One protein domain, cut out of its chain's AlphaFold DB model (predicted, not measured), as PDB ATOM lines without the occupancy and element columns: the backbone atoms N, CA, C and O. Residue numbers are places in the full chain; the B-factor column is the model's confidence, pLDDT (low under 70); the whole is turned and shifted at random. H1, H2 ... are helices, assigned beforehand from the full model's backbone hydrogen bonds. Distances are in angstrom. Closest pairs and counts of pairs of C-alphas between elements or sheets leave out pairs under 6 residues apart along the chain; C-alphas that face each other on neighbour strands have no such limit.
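This is residues 5 to 57 of the 74 residues of an uncharacterized protein of Coptis chinensis (UniProt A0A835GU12). This domain has little regular structure: an elongated, mostly loop-built chain with H3, its longest helix, and H2 towards one end, tiny H1 nearer the middle, and two long unnamed stretches, residues 5 to 17 and 43 to 57, reaching to the other end. Residues 25 to 31, with H2, stick out. The printed part has 53 residues with three named helices, H1, H2, H3, and no named strand; the class is all helix, with 17 residues in named elements. It is only just compact, close to loose, with a radius of gyration of the C-alphas of 11.6 A and spans of 33 by 20 by 16 A.

Find C-alpha 34 at (119.397, 97.201, 170.361); from there H3, residues 34 to 42, runs 10.5 A to C-alpha 42 at (122.496, 98.954, 160.456). H1 is residues 18 to 21, 5.2 A, and H2 residues 25 to 28, 4.9 A.

H3 and H1 only just touch, with 3 pairs of C-alphas within 8 A; the closest C-alphas, of Tyr 42 and Ser 21, are 5.2 A apart. H2 is apart from both. In H3, 4 of 5 O i to N i+4 pairs are within hydrogen-bond range; H1 and H2 are too short for such a pair.

The farthest C-alphas, of Ala 9 and Val 35, are 33.9 A apart. The printed part has no cut, both links are tight, and no printed residue is under 70 in pLDDT.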
ATOM      1  N   VAL A   5     138.563 107.704 157.025       98.25
ATOM      2  CA  VAL A   5     137.191 108.218 157.047       98.25
ATOM      3  C   VAL A   5     137.191 109.701 157.412       98.25
ATOM      4  O   VAL A   5     137.811 110.123 158.392       98.25
ATOM      5  N   GLY A   6     136.481 110.498 156.608       97.62
ATOM      6  CA  GLY A   6     136.389 111.949 156.769       97.62
ATOM      7  C   GLY A   6     137.617 112.729 156.287       97.62
ATOM      8  O   GLY A   6     137.715 113.923 156.562       97.62
ATOM      9  N   TYR A   7     138.552 112.085 155.578       97.88
ATOM     10  CA  TYR A   7     139.744 112.729 155.028       97.88
ATOM     11  C   TYR A   7     139.784 112.656 153.497       97.88
ATOM     12  O   TYR A   7     139.613 111.590 152.906       97.88
ATOM     13  N   GLY A   8     140.082 113.788 152.854       96.62
ATOM     14  CA  GLY A   8     140.110 113.919 151.396       96.62
ATOM     15  C   GLY A   8     138.720 114.079 150.769       96.62
ATOM     16  O   GLY A   8     137.700 114.055 151.449       96.62
ATOM     17  N   ALA A   9     138.678 114.255 149.446       95.12
ATOM     18  CA  ALA A   9     137.432 114.515 148.712       95.12
ATOM     19  C   ALA A   9     136.535 113.273 148.532       95.12
ATOM     20  O   ALA A   9     135.374 113.403 148.158       95.12
ATOM     21  N   ASN A  10     137.078 112.072 148.749       96.69
ATOM     22  CA  ASN A  10     136.364 110.805 148.626       96.69
ATOM     23  C   ASN A  10     136.935 109.811 149.650       96.69
ATOM     24  O   ASN A  10     138.139 109.539 149.614       96.69
ATOM     25  N   TYR A  11     136.084 109.297 150.535       97.56
ATOM     26  CA  TYR A  11     136.400 108.387 151.639       97.56
ATOM     27  C   TYR A  11     135.229 107.404 151.864       97.56
ATOM     28  O   TYR A  11     134.136 107.667 151.358       97.56
ATOM     29  N   PRO A  12     135.414 106.297 152.610       97.69
ATOM     30  CA  PRO A  12     134.370 105.295 152.824       97.69
ATOM     31  C   PRO A  12     133.233 105.865 153.677       97.69
ATOM     32  O   PRO A  12     133.484 106.439 154.742       97.69
ATOM     33  N   VAL A  13     131.990 105.705 153.226       97.62
ATOM     34  CA  VAL A  13     130.793 106.199 153.924       97.62
ATOM     35  C   VAL A  13     129.913 105.072 154.456       97.62
ATOM     36  O   VAL A  13     129.012 105.354 155.238       97.62
ATOM     37  N   HIS A  14     130.191 103.805 154.134       97.38
ATOM     38  CA  HIS A  14     129.433 102.641 154.611       97.38
ATOM     39  C   HIS A  14     130.254 101.779 155.576       97.38
ATOM     40  O   HIS A  14     130.281 100.560 155.474       97.38
ATOM     41  N   VAL A  15     130.950 102.391 156.533       97.25
ATOM     42  CA  VAL A  15     131.869 101.656 157.418       97.25
ATOM     43  C   VAL A  15     131.122 100.641 158.293       97.25
ATOM     44  O   VAL A  15     130.088 100.980 158.880       97.25
ATOM     45  N   HIS A  16     131.682  99.435 158.452       97.00
ATOM     46  CA  HIS A  16     131.225  98.399 159.388       97.00
ATOM     47  C   HIS A  16     131.385  98.843 160.858       97.00
ATOM     48  O   HIS A  16     132.277  98.411 161.583       97.00
ATOM     49  N   HIS A  17     130.538  99.768 161.311       96.69
ATOM     50  CA  HIS A  17     130.597 100.328 162.657       96.69
ATOM     51  C   HIS A  17     129.196 100.699 163.155       96.69
ATOM     52  O   HIS A  17     128.557 101.612 162.632       96.69
ATOM     53  N   ARG A  18     128.724 100.026 164.212       94.75
ATOM     54  CA  ARG A  18     127.344 100.169 164.726       94.75
ATOM     55  C   ARG A  18     126.991 101.606 165.114       94.75
ATOM     56  O   ARG A  18     125.938 102.106 164.739       94.75
ATOM     57  N   GLY A  19     127.889 102.291 165.822       94.50
ATOM     58  CA  GLY A  19     127.667 103.687 166.218       94.50
ATOM     59  C   GLY A  19     127.681 104.665 165.038       94.50
ATOM     60  O   GLY A  19     127.141 105.759 165.139       94.50
ATOM     61  N   ALA A  20     128.274 104.274 163.908       97.06
ATOM     62  CA  ALA A  20     128.282 105.098 162.705       97.06
ATOM     63  C   ALA A  20     126.989 104.905 161.899       97.06
ATOM     64  O   ALA A  20     126.460 105.872 161.363       97.06
ATOM     65  N   SER A  21     126.477 103.670 161.847       96.69
ATOM     66  CA  SER A  21     125.302 103.288 161.058       96.69
ATOM     67  C   SER A  21     123.958 103.638 161.705       96.69
ATOM     68  O   SER A  21     122.966 103.771 161.000       96.69
ATOM     69  N   ILE A  22     123.888 103.739 163.036       96.25
ATOM     70  CA  ILE A  22     122.642 104.037 163.761       96.25
ATOM     71  C   ILE A  22     122.480 105.551 163.912       96.25
ATOM     72  O   ILE A  22     123.401 106.226 164.368       96.25
ATOM     73  N   ILE A  23     121.310 106.093 163.556       95.06
ATOM     74  CA  ILE A  23     121.030 107.528 163.701       95.06
ATOM     75  C   ILE A  23     121.248 107.997 165.147       95.06
ATOM     76  O   ILE A  23     120.925 107.295 166.107       95.06
ATOM     77  N   SER A  24     121.779 109.208 165.314       93.25
ATOM     78  CA  SER A  24     121.945 109.794 166.642       93.25
ATOM     79  C   SER A  24     120.593 110.021 167.325       93.25
ATOM     80  O   SER A  24     119.688 110.636 166.754       93.25
ATOM     81  N   THR A  25     120.480 109.610 168.590       93.19
ATOM     82  CA  THR A  25     119.296 109.868 169.428       93.19
ATOM     83  C   THR A  25     119.067 111.361 169.668       93.19
ATOM     84  O   THR A  25     117.932 111.778 169.878       93.19
ATOM     85  N   SER A  26     120.117 112.184 169.557       93.00
ATOM     86  CA  SER A  26     120.007 113.649 169.613       93.00
ATOM     87  C   SER A  26     119.264 114.251 168.413       93.00
ATOM     88  O   SER A  26     118.654 115.304 168.547       93.00
ATOM     89  N   ILE A  27     119.288 113.577 167.258       92.31
ATOM     90  CA  ILE A  27     118.584 113.999 166.038       92.31
ATOM     91  C   ILE A  27     117.193 113.362 165.994       92.31
ATOM     92  O   ILE A  27     116.205 114.034 165.701       92.31
ATOM     93  N   LEU A  28     117.107 112.066 166.309       93.94
ATOM     94  CA  LEU A  28     115.851 111.314 166.286       93.94
ATOM     95  C   LEU A  28     114.888 111.724 167.417       93.94
ATOM     96  O   LEU A  28     113.683 111.544 167.278       93.94
ATOM     97  N   HIS A  29     115.406 112.279 168.520       93.69
ATOM     98  CA  HIS A  29     114.654 112.605 169.739       93.69
ATOM     99  C   HIS A  29     113.916 111.397 170.351       93.69
ATOM    100  O   HIS A  29     112.904 111.551 171.036       93.69
ATOM    101  N   SER A  30     114.432 110.187 170.131       94.00
ATOM    102  CA  SER A  30     113.932 108.947 170.728       94.00
ATOM    103  C   SER A  30     115.076 107.975 171.014       94.00
ATOM    104  O   SER A  30     116.181 108.113 170.483       94.00
ATOM    105  N   VAL A  31     114.806 106.978 171.858       93.19
ATOM    106  CA  VAL A  31     115.716 105.847 172.077       93.19
ATOM    107  C   VAL A  31     115.690 104.946 170.841       93.19
ATOM    108  O   VAL A  31     114.642 104.788 170.218       93.19
ATOM    109  N   VAL A  32     116.847 104.387 170.485       93.75
ATOM    110  CA  VAL A  32     116.959 103.298 169.510       93.75
ATOM    111  C   VAL A  32     117.320 102.039 170.285       93.75
ATOM    112  O   VAL A  32     118.401 101.957 170.871       93.75
ATOM    113  N   GLU A  33     116.405 101.077 170.311       92.06
ATOM    114  CA  GLU A  33     116.626  99.797 170.984       92.06
ATOM    115  C   GLU A  33     117.682  98.960 170.248       92.06
ATOM    116  O   GLU A  33     117.927  99.146 169.059       92.06
ATOM    117  N   CYS A  34     118.300  97.994 170.933       87.25
ATOM    118  CA  CYS A  34     119.397  97.201 170.361       87.25
ATOM    119  C   CYS A  34     119.001  96.486 169.051       87.25
ATOM    120  O   CYS A  34     119.676  96.628 168.029       87.25
ATOM    121  N   VAL A  35     117.878  95.757 169.069       93.75
ATOM    122  CA  VAL A  35     117.376  95.021 167.895       93.75
ATOM    123  C   VAL A  35     116.889  95.983 166.814       93.75
ATOM    124  O   VAL A  35     117.186  95.782 165.642       93.75
ATOM    125  N   GLU A  36     116.209  97.068 167.198       92.25
ATOM    126  CA  GLU A  36     115.780  98.104 166.253       92.25
ATOM    127  C   GLU A  36     116.985  98.741 165.545       92.25
ATOM    128  O   GLU A  36     116.967  98.924 164.332       92.25
ATOM    129  N   GLY A  37     118.061  99.023 166.281       94.00
ATOM    130  CA  GLY A  37     119.327  99.522 165.751       94.00
ATOM    131  C   GLY A  37     119.875  98.645 164.630       94.00
ATOM    132  O   GLY A  37     120.300  99.156 163.592       94.00
ATOM    133  N   PHE A  38     119.832  97.326 164.817       92.94
ATOM    134  CA  PHE A  38     120.297  96.377 163.814       92.94
ATOM    135  C   PHE A  38     119.348  96.287 162.607       92.94
ATOM    136  O   PHE A  38     119.765  96.507 161.470       92.94
ATOM    137  N   GLU A  39     118.068  96.018 162.856       92.88
ATOM    138  CA  GLU A  39     117.081  95.740 161.807       92.88
ATOM    139  C   GLU A  39     116.755  96.969 160.958       92.88
ATOM    140  O   GLU A  39     116.586  96.860 159.745       92.88
ATOM    141  N   LYS A  40     116.671  98.146 161.584       92.50
ATOM    142  CA  LYS A  40     116.178  99.368 160.940       92.50
ATOM    143  C   LYS A  40     117.280 100.263 160.409       92.50
ATOM    144  O   LYS A  40     117.034 100.942 159.421       92.50
ATOM    145  N   TRP A  41     118.441 100.313 161.066       94.50
ATOM    146  CA  TRP A  41     119.488 101.294 160.752       94.50
ATOM    147  C   TRP A  41     120.756 100.649 160.209       94.50
ATOM    148  O   TRP A  41     121.238 101.028 159.146       94.50
ATOM    149  N   TYR A  42     121.282  99.637 160.895       94.62
ATOM    150  CA  TYR A  42     122.496  98.954 160.456       94.62
ATOM    151  C   TYR A  42     122.328  98.268 159.089       94.62
ATOM    152  O   TYR A  42     123.283  98.209 158.321       94.62
ATOM    153  N   SER A  43     121.128  97.801 158.743       92.19
ATOM    154  CA  SER A  43     120.840  97.145 157.459       92.19
ATOM    155  C   SER A  43     120.580  98.089 156.276       92.19
ATOM    156  O   SER A  43     120.471  97.623 155.139       92.19
ATOM    157  N   GLN A  44     120.485  99.406 156.506       91.94
ATOM    158  CA  GLN A  44     120.145 100.364 155.448       91.94
ATOM    159  C   GLN A  44     121.221 100.432 154.365       91.94
ATOM    160  O   GLN A  44     122.408 100.317 154.641       91.94
ATOM    161  N   LYS A  45     120.825 100.676 153.117       92.06
ATOM    162  CA  LYS A  45     121.788 100.862 152.019       92.06
ATOM    163  C   LYS A  45     122.387 102.264 151.979       92.06
ATOM    164  O   LYS A  45     123.355 102.470 151.261       92.06
ATOM    165  N   ASP A  46     121.804 103.199 152.721       94.50
ATOM    166  CA  ASP A  46     122.303 104.562 152.816       94.50
ATOM    167  C   ASP A  46     123.645 104.612 153.553       94.50
ATOM    168  O   ASP A  46     123.976 103.734 154.364       94.50
ATOM    169  N   GLY A  47     124.403 105.674 153.281       96.12
ATOM    170  CA  GLY A  47     125.642 105.976 153.985       96.12
ATOM    171  C   GLY A  47     125.419 106.120 155.489       96.12
ATOM    172  O   GLY A  47     124.328 106.435 155.965       96.12
ATOM    173  N   ASN A  48     126.477 105.892 156.257       97.69
ATOM    174  CA  ASN A  48     126.444 105.987 157.705       97.69
ATOM    175  C   ASN A  48     126.029 107.410 158.140       97.69
ATOM    176  O   ASN A  48     126.707 108.370 157.763       97.69
ATOM    177  N   PRO A  49     124.962 107.574 158.951       96.56
ATOM    178  CA  PRO A  49     124.490 108.887 159.394       96.56
ATOM    179  C   PRO A  49     125.511 109.639 160.255       96.56
ATOM    180  O   PRO A  49     125.477 110.867 160.298       96.56
ATOM    181  N   ASN A  50     126.423 108.930 160.930       96.62
ATOM    182  CA  ASN A  50     127.500 109.549 161.696       96.62
ATOM    183  C   ASN A  50     128.855 109.237 161.051       96.62
ATOM    184  O   ASN A  50     129.266 108.077 160.953       96.62
ATOM    185  N   VAL A  51     129.583 110.285 160.662       97.19
ATOM    186  CA  VAL A  51     130.949 110.161 160.135       97.19
ATOM    187  C   VAL A  51     131.922 109.919 161.289       97.19
ATOM    188  O   VAL A  51     132.068 110.754 162.181       97.19
ATOM    189  N   ILE A  52     132.624 108.786 161.257       97.12
ATOM    190  CA  ILE A  52     133.658 108.431 162.241       97.12
ATOM    191  C   ILE A  52     135.027 108.964 161.813       97.12
ATOM    192  O   ILE A  52     135.891 108.227 161.339       97.12
ATOM    193  N   PHE A  53     135.211 110.277 161.946       98.12
ATOM    194  CA  PHE A  53     136.444 110.959 161.552       98.12
ATOM    195  C   PHE A  53     137.696 110.285 162.125       98.12
ATOM    196  O   PHE A  53     137.786 110.026 163.325       98.12
ATOM    197  N   GLY A  54     138.675 110.032 161.256       97.62
ATOM    198  CA  GLY A  54     139.963 109.453 161.638       97.62
ATOM    199  C   GLY A  54     139.990 107.925 161.713       97.62
ATOM    200  O   GLY A  54     141.050 107.364 161.980       97.62
ATOM    201  N   ALA A  55     138.877 107.236 161.448       97.94
ATOM    202  CA  ALA A  55     138.891 105.782 161.326       97.94
ATOM    203  C   ALA A  55     139.647 105.352 160.059       97.94
ATOM    204  O   ALA A  55     139.349 105.828 158.964       97.94
ATOM    205  N   LEU A  56     140.609 104.441 160.205       97.69
ATOM    206  CA  LEU A  56     141.263 103.759 159.089       97.69
ATOM    207  C   LEU A  56     140.527 102.439 158.832       97.69
ATOM    208  O   LEU A  56     140.423 101.619 159.745       97.69
ATOM    209  N   VAL A  57     139.983 102.250 157.628       96.94
ATOM    210  CA  VAL A  57     139.302 100.992 157.257       96.94
ATOM    211  C   VAL A  57     140.308  99.879 156.940       96.94
ATOM    212  O   VAL A  57     141.485 100.169 156.728       96.94
TER     213      VAL A  57